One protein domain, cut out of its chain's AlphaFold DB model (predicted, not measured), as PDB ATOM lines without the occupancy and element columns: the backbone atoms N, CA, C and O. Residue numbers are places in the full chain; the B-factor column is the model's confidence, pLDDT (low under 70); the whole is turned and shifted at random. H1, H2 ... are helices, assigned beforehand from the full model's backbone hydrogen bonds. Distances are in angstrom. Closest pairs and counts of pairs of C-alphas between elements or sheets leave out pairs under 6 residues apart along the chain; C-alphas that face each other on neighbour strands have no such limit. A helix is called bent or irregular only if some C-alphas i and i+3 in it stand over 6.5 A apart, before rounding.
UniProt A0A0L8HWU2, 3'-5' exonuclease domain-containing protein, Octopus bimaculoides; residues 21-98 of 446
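This is residues 21 to 98 of the 446 residues of the protein "3'-5' exonuclease domain-containing protein" of Octopus bimaculoides (UniProt A0A0L8HWU2). Two pairs of helices are set crosswise, with only a few contacts between them: the hairpin of H1 and H2 on one side, and H3 with H5, side by side and running opposite ways, on the other. The short H4 lies off one end, between the links from H3 and to H5, and touches no helix. The printed part has 78 residues with five named helices, H1 to H5 along the chain, and no named strand; the class is all helix. It is compact, with a radius of gyration of the C-alphas of 12.0 A and spans of 29 by 23 by 21 A.

H1, residues 21 to 31, is the hub. It touches H2, residues 35 to 44, in a hairpin at a shallow tilt of 31 degrees, opposite ways; the closest C-alphas, of Phe 29 and Phe 38, are 6.1 A apart. H1 only just touches H3, residues 46 to 58, whose residues 52 to 55 alone take part; there are 3 pairs of C-alphas within 8 A, the closest those of Cys 26 and Val 52, 7.5 A, at a steep tilt of 65 degrees. H1 also only just touches H5, residues 81 to 94, about perpendicular at 80 degrees, through residues 83 to 87 of H5 alone, with 3 pairs within 8 A; the closest C-alphas are those of Ile 30 and Trp 87, 7.2 A. H3 touches H5 with its residues 53 to 57 alone, opposite ways at a shallow tilt of 34 degrees, only just short of steep; the closest C-alphas, of Phe 56 and Leu 88, are 6.5 A apart. H2 and H5 are near each other. H4, residues 66 to 71, is apart from H1, H2, H3 and H5. Every O i to N i+4 pair is within hydrogen-bond range in H1, H2, H4 and H5, and 7 of 9 in H3.

H1 begins at C-alpha 21 (154.463, 155.759, 149.739) and is 15.5 A long, H2 14.3 A. H3 and H5 are each 19.7 A; H3 is irregular, with C-alphas 47 and 50 7.6 A apart. H5 ends at C-alpha 94 (177.837, 154.699, 156.335).

The C-alphas farthest apart, of Glu 44 and Asp 63, are 31.8 A apart. The printed part has no cut and no long link. Mean pLDDT of the printed part is 83.2; residues 63, 65 to 73 and 75 to 78 are under 70.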
ATOM      1  N   SER A  21     154.407 157.066 149.064       80.31
ATOM      2  CA  SER A  21     154.463 155.759 149.739       80.31
ATOM      3  C   SER A  21     155.868 155.391 150.224       80.31
ATOM      4  O   SER A  21     156.023 154.665 151.210       80.31
ATOM      5  N   LEU A  22     156.898 155.885 149.540       84.38
ATOM      6  CA  LEU A  22     158.286 155.664 149.899       84.38
ATOM      7  C   LEU A  22     158.749 156.652 150.977       84.38
ATOM      8  O   LEU A  22     159.416 156.226 151.920       84.38
ATOM      9  N   GLU A  23     158.305 157.914 150.909       86.00
ATOM     10  CA  GLU A  23     158.478 158.899 151.990       86.00
ATOM     11  C   GLU A  23     157.960 158.330 153.324       86.00
ATOM     12  O   GLU A  23     158.711 158.238 154.296       86.00
ATOM     13  N   GLU A  24     156.711 157.842 153.363       84.56
ATOM     14  CA  GLU A  24     156.109 157.260 154.574       84.56
ATOM     15  C   GLU A  24     156.907 156.077 155.119       84.56
ATOM     16  O   GLU A  24     157.057 155.915 156.334       84.56
ATOM     17  N   LYS A  25     157.426 155.223 154.233       88.12
ATOM     18  CA  LYS A  25     158.238 154.068 154.622       88.12
ATOM     19  C   LYS A  25     159.536 154.522 155.296       88.12
ATOM     20  O   LYS A  25     159.873 154.012 156.367       88.12
ATOM     21  N   CYS A  26     160.217 155.508 154.716       88.06
ATOM     22  CA  CYS A  26     161.432 156.114 155.259       88.06
ATOM     23  C   CYS A  26     161.179 156.803 156.609       88.06
ATOM     24  O   CYS A  26     161.887 156.523 157.581       88.06
ATOM     25  N   LEU A  27     160.125 157.615 156.718       86.81
ATOM     26  CA  LEU A  27     159.729 158.278 157.967       86.81
ATOM     27  C   LEU A  27     159.394 157.269 159.076       86.81
ATOM     28  O   LEU A  27     159.817 157.434 160.224       86.81
ATOM     29  N   ASN A  28     158.700 156.177 158.738       86.69
ATOM     30  CA  ASN A  28     158.400 155.094 159.674       86.69
ATOM     31  C   ASN A  28     159.664 154.426 160.228       86.69
ATOM     32  O   ASN A  28     159.687 154.067 161.409       86.69
ATOM     33  N   PHE A  29     160.700 154.239 159.403       90.38
ATOM     34  CA  PHE A  29     161.960 153.665 159.870       90.38
ATOM     35  C   PHE A  29     162.642 154.559 160.905       90.38
ATOM     36  O   PHE A  29     163.053 154.043 161.948       90.38
ATOM     37  N   ILE A  30     162.705 155.871 160.653       86.50
ATOM     38  CA  ILE A  30     163.284 156.840 161.592       86.50
ATOM     39  C   ILE A  30     162.515 156.834 162.911       86.50
ATOM     40  O   ILE A  30     163.095 156.633 163.977       86.50
ATOM     41  N   LEU A  31     161.194 156.992 162.843       83.31
ATOM     42  CA  LEU A  31     160.339 157.118 164.023       83.31
ATOM     43  C   LEU A  31     160.333 155.884 164.917       83.31
ATOM     44  O   LEU A  31     160.268 155.999 166.137       83.31
ATOM     45  N   LYS A  32     160.386 154.695 164.315       85.94
ATOM     46  CA  LYS A  32     160.427 153.424 165.049       85.94
ATOM     47  C   LYS A  32     161.857 152.992 165.391       85.94
ATOM     48  O   LYS A  32     162.041 151.884 165.889       85.94
ATOM     49  N   ASN A  33     162.856 153.832 165.100       86.56
ATOM     50  CA  ASN A  33     164.281 153.558 165.279       86.56
ATOM     51  C   ASN A  33     164.727 152.215 164.657       86.56
ATOM     52  O   ASN A  33     165.489 151.440 165.235       86.56
ATOM     53  N   MET A  34     164.221 151.907 163.463       91.06
ATOM     54  CA  MET A  34     164.419 150.622 162.784       91.06
ATOM     55  C   MET A  34     165.662 150.630 161.879       91.06
ATOM     56  O   MET A  34     165.573 150.271 160.703       91.06
ATOM     57  N   TRP A  35     166.823 151.010 162.426       91.38
ATOM     58  CA  TRP A  35     168.076 151.203 161.674       91.38
ATOM     59  C   TRP A  35     168.461 149.998 160.804       91.38
ATOM     60  O   TRP A  35     168.649 150.141 159.602       91.38
ATOM     61  N   GLY A  36     168.474 148.782 161.361       92.06
ATOM     62  CA  GLY A  36     168.852 147.585 160.595       92.06
ATOM     63  C   GLY A  36     167.926 147.287 159.408       92.06
ATOM     64  O   GLY A  36     168.389 146.854 158.356       92.06
ATOM     65  N   LYS A  37     166.616 147.561 159.535       92.44
ATOM     66  CA  LYS A  37     165.676 147.390 158.410       92.44
ATOM     67  C   LYS A  37     165.828 148.495 157.371       92.44
ATOM     68  O   LYS A  37     165.636 148.226 156.192       92.44
ATOM     69  N   PHE A  38     166.182 149.703 157.805       92.94
ATOM     70  CA  PHE A  38     166.516 150.796 156.905       92.94
ATOM     71  C   PHE A  38     167.778 150.490 156.092       92.94
ATOM     72  O   PHE A  38     167.741 150.631 154.876       92.94
ATOM     73  N   CYS A  39     168.853 150.001 156.725       92.06
ATOM     74  CA  CYS A  39     170.079 149.634 156.011       92.06
ATOM     75  C   CYS A  39     169.806 148.573 154.945       92.06
ATOM     76  O   CYS A  39     170.181 148.758 153.793       92.06
ATOM     77  N   LYS A  40     169.061 147.519 155.303       92.50
ATOM     78  CA  LYS A  40     168.646 146.486 154.347       92.50
ATOM     79  C   LYS A  40     167.812 147.064 153.195       92.50
ATOM     80  O   LYS A  40     168.022 146.706 152.045       92.50
ATOM     81  N   PHE A  41     166.890 147.977 153.495       92.25
ATOM     82  CA  PHE A  41     166.095 148.659 152.475       92.25
ATOM     83  C   PHE A  41     166.973 149.485 151.515       92.25
ATOM     84  O   PHE A  41     166.802 149.382 150.304       92.25
ATOM     85  N   MET A  42     167.938 150.246 152.036       90.69
ATOM     86  CA  MET A  42     168.903 150.989 151.220       90.69
ATOM     87  C   MET A  42     169.798 150.039 150.412       90.69
ATOM     88  O   MET A  42     170.132 150.330 149.268       90.69
ATOM     89  N   GLU A  43     170.189 148.892 150.969       91.50
ATOM     90  CA  GLU A  43     170.963 147.854 150.278       91.50
ATOM     91  C   GLU A  43     170.230 147.272 149.069       91.50
ATOM     92  O   GLU A  43     170.833 147.150 148.005       91.50
ATOM     93  N   GLU A  44     168.940 146.982 149.225       91.94
ATOM     94  CA  GLU A  44     168.086 146.401 148.187       91.94
ATOM     95  C   GLU A  44     167.690 147.412 147.095       91.94
ATOM     96  O   GLU A  44     167.621 147.041 145.924       91.94
ATOM     97  N   ASP A  45     167.458 148.682 147.445       87.00
ATOM     98  CA  ASP A  45     167.015 149.729 146.512       87.00
ATOM     99  C   ASP A  45     168.099 150.791 146.282       87.00
ATOM    100  O   ASP A  45     168.009 151.942 146.715       87.00
ATOM    101  N   VAL A  46     169.163 150.387 145.580       87.44
ATOM    102  CA  VAL A  46     170.297 151.266 145.248       87.44
ATOM    103  C   VAL A  46     169.849 152.488 144.439       87.44
ATOM    104  O   VAL A  46     170.360 153.586 144.660       87.44
ATOM    105  N   SER A  47     168.867 152.317 143.547       87.12
ATOM    106  CA  SER A  47     168.352 153.369 142.662       87.12
ATOM    107  C   SER A  47     167.769 154.571 143.398       87.12
ATOM    108  O   SER A  47     167.873 155.686 142.897       87.12
ATOM    109  N   ASN A  48     167.176 154.372 144.578       87.75
ATOM    110  CA  ASN A  48     166.523 155.450 145.321       87.75
ATOM    111  C   ASN A  48     167.360 156.021 146.469       87.75
ATOM    112  O   ASN A  48     166.897 156.948 147.133       87.75
ATOM    113  N   ARG A  49     168.575 155.518 146.732       90.19
ATOM    114  CA  ARG A  49     169.343 155.947 147.914       90.19
ATOM    115  C   ARG A  49     169.599 157.449 147.948       90.19
ATOM    116  O   ARG A  49     169.405 158.070 148.986       90.19
ATOM    117  N   GLU A  50     170.022 158.020 146.823       90.50
ATOM    118  CA  GLU A  50     170.281 159.456 146.731       90.50
ATOM    119  C   GLU A  50     168.999 160.258 146.967       90.50
ATOM    120  O   GLU A  50     168.996 161.193 147.763       90.50
ATOM    121  N   ASN A  51     167.889 159.836 146.360       89.88
ATOM    122  CA  ASN A  51     166.592 160.477 146.551       89.88
ATOM    123  C   ASN A  51     166.181 160.453 148.037       89.88
ATOM    124  O   ASN A  51     165.725 161.463 148.566       89.88
ATOM    125  N   VAL A  52     166.379 159.327 148.737       91.12
ATOM    126  CA  VAL A  52     166.077 159.193 150.177       91.12
ATOM    127  C   VAL A  52     166.931 160.149 151.012       91.12
ATOM    128  O   VAL A  52     166.425 160.778 151.939       91.12
ATOM    129  N   VAL A  53     168.217 160.273 150.681       92.31
ATOM    130  CA  VAL A  53     169.138 161.207 151.341       92.31
ATOM    131  C   VAL A  53     168.697 162.653 151.112       92.31
ATOM    132  O   VAL A  53     168.559 163.391 152.084       92.31
ATOM    133  N   ARG A  54     168.388 163.038 149.868       91.19
ATOM    134  CA  ARG A  54     167.880 164.380 149.527       91.19
ATOM    135  C   ARG A  54     166.560 164.692 150.223       91.19
ATOM    136  O   ARG A  54     166.365 165.806 150.692       91.19
ATOM    137  N   PHE A  55     165.670 163.709 150.344       89.12
ATOM    138  CA  PHE A  55     164.421 163.864 151.085       89.12
ATOM    139  C   PHE A  55     164.672 164.207 152.557       89.12
ATOM    140  O   PHE A  55     164.114 165.181 153.057       89.12
ATOM    141  N   PHE A  56     165.540 163.457 153.245       90.31
ATOM    142  CA  PHE A  56     165.881 163.766 154.635       90.31
ATOM    143  C   PHE A  56     166.655 165.073 154.789       90.31
ATOM    144  O   PHE A  56     166.478 165.746 155.801       90.31
ATOM    145  N   ASP A  57     167.493 165.438 153.819       92.12
ATOM    146  CA  ASP A  57     168.198 166.718 153.837       92.12
ATOM    147  C   ASP A  57     167.225 167.892 153.704       92.12
ATOM    148  O   ASP A  57     167.261 168.804 154.522       92.12
ATOM    149  N   ASN A  58     166.285 167.827 152.760       88.81
ATOM    150  CA  ASN A  58     165.274 168.867 152.584       88.81
ATOM    151  C   ASN A  58     164.418 169.054 153.845       88.81
ATOM    152  O   ASN A  58     164.070 170.178 154.174       88.81
ATOM    153  N   MET A  59     164.145 167.994 154.616       86.38
ATOM    154  CA  MET A  59     163.449 168.113 155.909       86.38
ATOM    155  C   MET A  59     164.202 168.951 156.962       86.38
ATOM    156  O   MET A  59     163.619 169.294 157.996       86.38
ATOM    157  N   LEU A  60     165.494 169.225 156.758       87.56
ATOM    158  CA  LEU A  60     166.290 170.102 157.616       87.56
ATOM    159  C   LEU A  60     166.184 171.579 157.222       87.56
ATOM    160  O   LEU A  60     166.574 172.419 158.035       87.56
ATOM    161  N   ASP A  61     165.667 171.893 156.033       83.94
ATOM    162  CA  ASP A  61     165.452 173.271 155.597       83.94
ATOM    163  C   ASP A  61     164.377 173.953 156.466       83.94
ATOM    164  O   ASP A  61     163.385 173.350 156.891       83.94
ATOM    165  N   GLU A  62     164.608 175.224 156.780       71.75
ATOM    166  CA  GLU A  62     163.677 176.053 157.541       71.75
ATOM    167  C   GLU A  62     162.424 176.380 156.741       71.75
ATOM    168  O   GLU A  62     161.332 176.368 157.313       71.75
ATOM    169  N   ASP A  63     162.597 176.545 155.432       68.25
ATOM    170  CA  ASP A  63     161.537 176.836 154.473       68.25
ATOM    171  C   ASP A  63     160.913 175.560 153.886       68.25
ATOM    172  O   ASP A  63     160.046 175.641 153.012       68.25
ATOM    173  N   PHE A  64     161.323 174.372 154.364       70.25
ATOM    174  CA  PHE A  64     160.782 173.106 153.879       70.25
ATOM    175  C   PHE A  64     159.263 173.106 153.998       70.25
ATOM    176  O   PHE A  64     158.713 173.203 155.102       70.25
ATOM    177  N   GLU A  65     158.597 173.003 152.845       60.31
ATOM    178  CA  GLU A  65     157.173 173.275 152.733       60.31
ATOM    179  C   GLU A  65     156.378 172.520 153.798       60.31
ATOM    180  O   GLU A  65     156.339 171.282 153.850       60.31
ATOM    181  N   ALA A  66     155.648 173.295 154.604       56.84
ATOM    182  CA  ALA A  66     154.675 172.778 155.550       56.84
ATOM    183  C   ALA A  66     153.688 171.804 154.881       56.84
ATOM    184  O   ALA A  66     153.078 171.005 155.578       56.84
ATOM    185  N   ASP A  67     153.532 171.826 153.554       54.94
ATOM    186  CA  ASP A  67     152.706 170.899 152.779       54.94
ATOM    187  C   ASP A  67     153.202 169.449 152.806       54.94
ATOM    188  O   ASP A  67     152.380 168.546 152.958       54.94
ATOM    189  N   VAL A  68     154.512 169.184 152.761       62.22
ATOM    190  CA  VAL A  68     155.038 167.811 152.902       62.22
ATOM    191  C   VAL A  68     154.822 167.303 154.326       62.22
ATOM    192  O   VAL A  68     154.337 166.190 154.539       62.22
ATOM    193  N   LEU A  69     155.092 168.152 155.320       61.81
ATOM    194  CA  LEU A  69     154.816 167.844 156.724       61.81
ATOM    195  C   LEU A  69     153.305 167.724 157.013       61.81
ATOM    196  O   LEU A  69     152.913 166.926 157.862       61.81
ATOM    197  N   ARG A  70     152.444 168.453 156.284       62.84
ATOM    198  CA  ARG A  70     150.973 168.351 156.343       62.84
ATOM    199  C   ARG A  70     150.464 167.055 155.713       62.84
ATOM    200  O   ARG A  70     149.612 166.404 156.323       62.84
ATOM    201  N   ARG A  71     151.003 166.639 154.554       66.75
ATOM    202  CA  ARG A  71     150.737 165.317 153.936       66.75
ATOM    203  C   ARG A  71     151.029 164.183 154.920       66.75
ATOM    204  O   ARG A  71     150.284 163.211 154.997       66.75
ATOM    205  N   HIS A  72     152.037 164.394 155.758       69.06
ATOM    206  CA  HIS A  72     152.508 163.476 156.789       69.06
ATOM    207  C   HIS A  72     152.145 163.936 158.211       69.06
ATOM    208  O   HIS A  72     152.882 163.689 159.164       69.06
ATOM    209  N   SER A  73     150.992 164.594 158.383       63.72
ATOM    210  CA  SER A  73     150.573 165.217 159.657       63.72
ATOM    211  C   SER A  73     150.535 164.264 160.859       63.72
ATOM    212  O   SER A  73     150.748 164.685 161.992       63.72
ATOM    213  N   HIS A  74     150.340 162.965 160.635       70.19
ATOM    214  CA  HIS A  74     150.399 161.925 161.668       70.19
ATOM    215  C   HIS A  74     151.812 161.713 162.252       70.19
ATOM    216  O   HIS A  74     151.964 161.137 163.334       70.19
ATOM    217  N   PHE A  75     152.843 162.196 161.557       65.75
ATOM    218  CA  PHE A  75     154.232 162.240 162.005       65.75
ATOM    219  C   PHE A  75     154.655 163.622 162.530       65.75
ATOM    220  O   PHE A  75     155.683 163.734 163.208       65.75
ATOM    221  N   HIS A  76     153.854 164.663 162.275       64.56
ATOM    222  CA  HIS A  76     154.103 166.026 162.737       64.56
ATOM    223  C   HIS A  76     154.173 166.081 164.275       64.56
ATOM    224  O   HIS A  76     153.343 165.503 164.977       64.56
ATOM    225  N   GLY A  77     155.208 166.733 164.812       65.19
ATOM    226  CA  GLY A  77     155.486 166.804 166.253       65.19
ATOM    227  C   GLY A  77     156.168 165.568 166.863       65.19
ATOM    228  O   GLY A  77     156.608 165.636 168.007       65.19
ATOM    229  N   ARG A  78     156.303 164.453 166.126       69.88
ATOM    230  CA  ARG A  78     157.060 163.257 166.567       69.88
ATOM    231  C   ARG A  78     158.474 163.189 165.990       69.88
ATOM    232  O   ARG A  78     159.343 162.552 166.576       69.88
ATOM    233  N   LEU A  79     158.696 163.828 164.843       74.94
ATOM    234  CA  LEU A  79     160.011 163.996 164.229       74.94
ATOM    235  C   LEU A  79     160.554 165.377 164.576       74.94
ATOM    236  O   LEU A  79     160.018 166.384 164.124       74.94
ATOM    237  N   SER A  80     161.631 165.421 165.357       80.81
ATOM    238  CA  SER A  80     162.424 166.639 165.507       80.81
ATOM    239  C   SER A  80     163.496 166.700 164.420       80.81
ATOM    240  O   SER A  80     164.024 165.662 164.001       80.81
ATOM    241  N   ARG A  81     163.880 167.914 164.002       82.44
ATOM    242  CA  ARG A  81     165.014 168.110 163.080       82.44
ATOM    243  C   ARG A  81     166.293 167.459 163.612       82.44
ATOM    244  O   ARG A  81     167.044 166.890 162.835       82.44
ATOM    245  N   ASN A  82     166.489 167.428 164.932       84.19
ATOM    246  CA  ASN A  82     167.630 166.751 165.558       84.19
ATOM    247  C   ASN A  82     167.636 165.236 165.309       84.19
ATOM    248  O   ASN A  82     168.698 164.664 165.072       84.19
ATOM    249  N   ILE A  83     166.473 164.573 165.326       86.75
ATOM    250  CA  ILE A  83     166.383 163.140 164.999       86.75
ATOM    251  C   ILE A  83     166.747 162.914 163.531       86.75
ATOM    252  O   ILE A  83     167.556 162.031 163.240       86.75
ATOM    253  N   VAL A  84     166.190 163.724 162.624       88.50
ATOM    254  CA  VAL A  84     166.478 163.645 161.182       88.50
ATOM    255  C   VAL A  84     167.964 163.888 160.923       88.50
ATOM    256  O   VAL A  84     168.599 163.071 160.267       88.50
ATOM    257  N   LYS A  85     168.545 164.930 161.527       89.50
ATOM    258  CA  LYS A  85     169.972 165.269 161.453       89.50
ATOM    259  C   LYS A  85     170.858 164.110 161.913       89.50
ATOM    260  O   LYS A  85     171.754 163.697 161.180       89.50
ATOM    261  N   LYS A  86     170.580 163.534 163.093       89.38
ATOM    262  CA  LYS A  86     171.333 162.389 163.645       89.38
ATOM    263  C   LYS A  86     171.236 161.157 162.735       89.38
ATOM    264  O   LYS A  86     172.224 160.447 162.560       89.38
ATOM    265  N   TRP A  87     170.069 160.887 162.150       91.06
ATOM    266  CA  TRP A  87     169.893 159.784 161.200       91.06
ATOM    267  C   TRP A  87     170.617 160.038 159.879       91.06
ATOM    268  O   TRP A  87     171.397 159.192 159.449       91.06
ATOM    269  N   LEU A  88     170.417 161.204 159.269       91.62
ATOM    270  CA  LEU A  88     171.041 161.579 158.005       91.62
ATOM    271  C   LEU A  88     172.568 161.563 158.106       91.62
ATOM    272  O   LEU A  88     173.220 160.974 157.250       91.62
ATOM    273  N   GLY A  89     173.140 162.085 159.197       90.12
ATOM    274  CA  GLY A  89     174.581 162.011 159.449       90.12
ATOM    275  C   GLY A  89     175.113 160.572 159.477       90.12
ATOM    276  O   GLY A  89     176.155 160.283 158.885       90.12
ATOM    277  N   LYS A  90     174.374 159.630 160.082       90.62
ATOM    278  CA  LYS A  90     174.735 158.200 160.054       90.62
ATOM    279  C   LYS A  90     174.656 157.610 158.647       90.62
ATOM    280  O   LYS A  90     175.516 156.810 158.293       90.62
ATOM    281  N   ILE A  91     173.647 157.988 157.859       90.88
ATOM    282  CA  ILE A  91     173.466 157.514 156.477       90.88
ATOM    283  C   ILE A  91     174.622 158.000 155.602       90.88
ATOM    284  O   ILE A  91     175.266 157.191 154.938       90.88
ATOM    285  N   VAL A  92     174.919 159.301 155.648       89.81
ATOM    286  CA  VAL A  92     176.002 159.925 154.876       89.81
ATOM    287  C   VAL A  92     177.348 159.287 155.208       89.81
ATOM    288  O   VAL A  92     178.107 158.969 154.296       89.81
ATOM    289  N   LYS A  93     177.621 159.027 156.494       87.06
ATOM    290  CA  LYS A  93     178.857 158.365 156.932       87.06
ATOM    291  C   LYS A  93     178.933 156.901 156.494       87.06
ATOM    292  O   LYS A  93     179.982 156.472 156.033       87.06
ATOM    293  N   LEU A  94     177.850 156.134 156.644       89.88
ATOM    294  CA  LEU A  94     177.837 154.699 156.335       89.88
ATOM    295  C   LEU A  94     177.993 154.419 154.835       89.88
ATOM    296  O   LEU A  94     178.674 153.470 154.462       89.88
ATOM    297  N   TYR A  95     177.345 155.224 153.995       88.69
ATOM    298  CA  TYR A  95     177.334 155.037 152.541       88.69
ATOM    299  C   TYR A  95     178.289 155.982 151.797       88.69
ATOM    300  O   TYR A  95     178.247 156.031 150.573       88.69
ATOM    301  N   GLU A  96     179.127 156.727 152.528       86.56
ATOM    302  CA  GLU A  96     180.123 157.669 151.997       86.56
ATOM    303  C   GLU A  96     179.557 158.667 150.962       86.56
ATOM    304  O   GLU A  96     180.202 158.982 149.962       86.56
ATOM    305  N   PHE A  97     178.348 159.195 151.196       86.94
ATOM    306  CA  PHE A  97     177.744 160.176 150.288       86.94
ATOM    307  C   PHE A  97     178.549 161.491 150.255       86.94
ATOM    308  O   PHE A  97     178.907 162.007 151.320       86.94
ATOM    309  N   PRO A  98     178.789 162.084 149.068       83.25
ATOM    310  CA  PRO A  98     179.391 163.411 148.950       83.25
ATOM    311  C   PRO A  98     178.604 164.489 149.706       83.25
ATOM    312  O   PRO A  98     177.369 164.486 149.693       83.25
TER     313      PRO A  98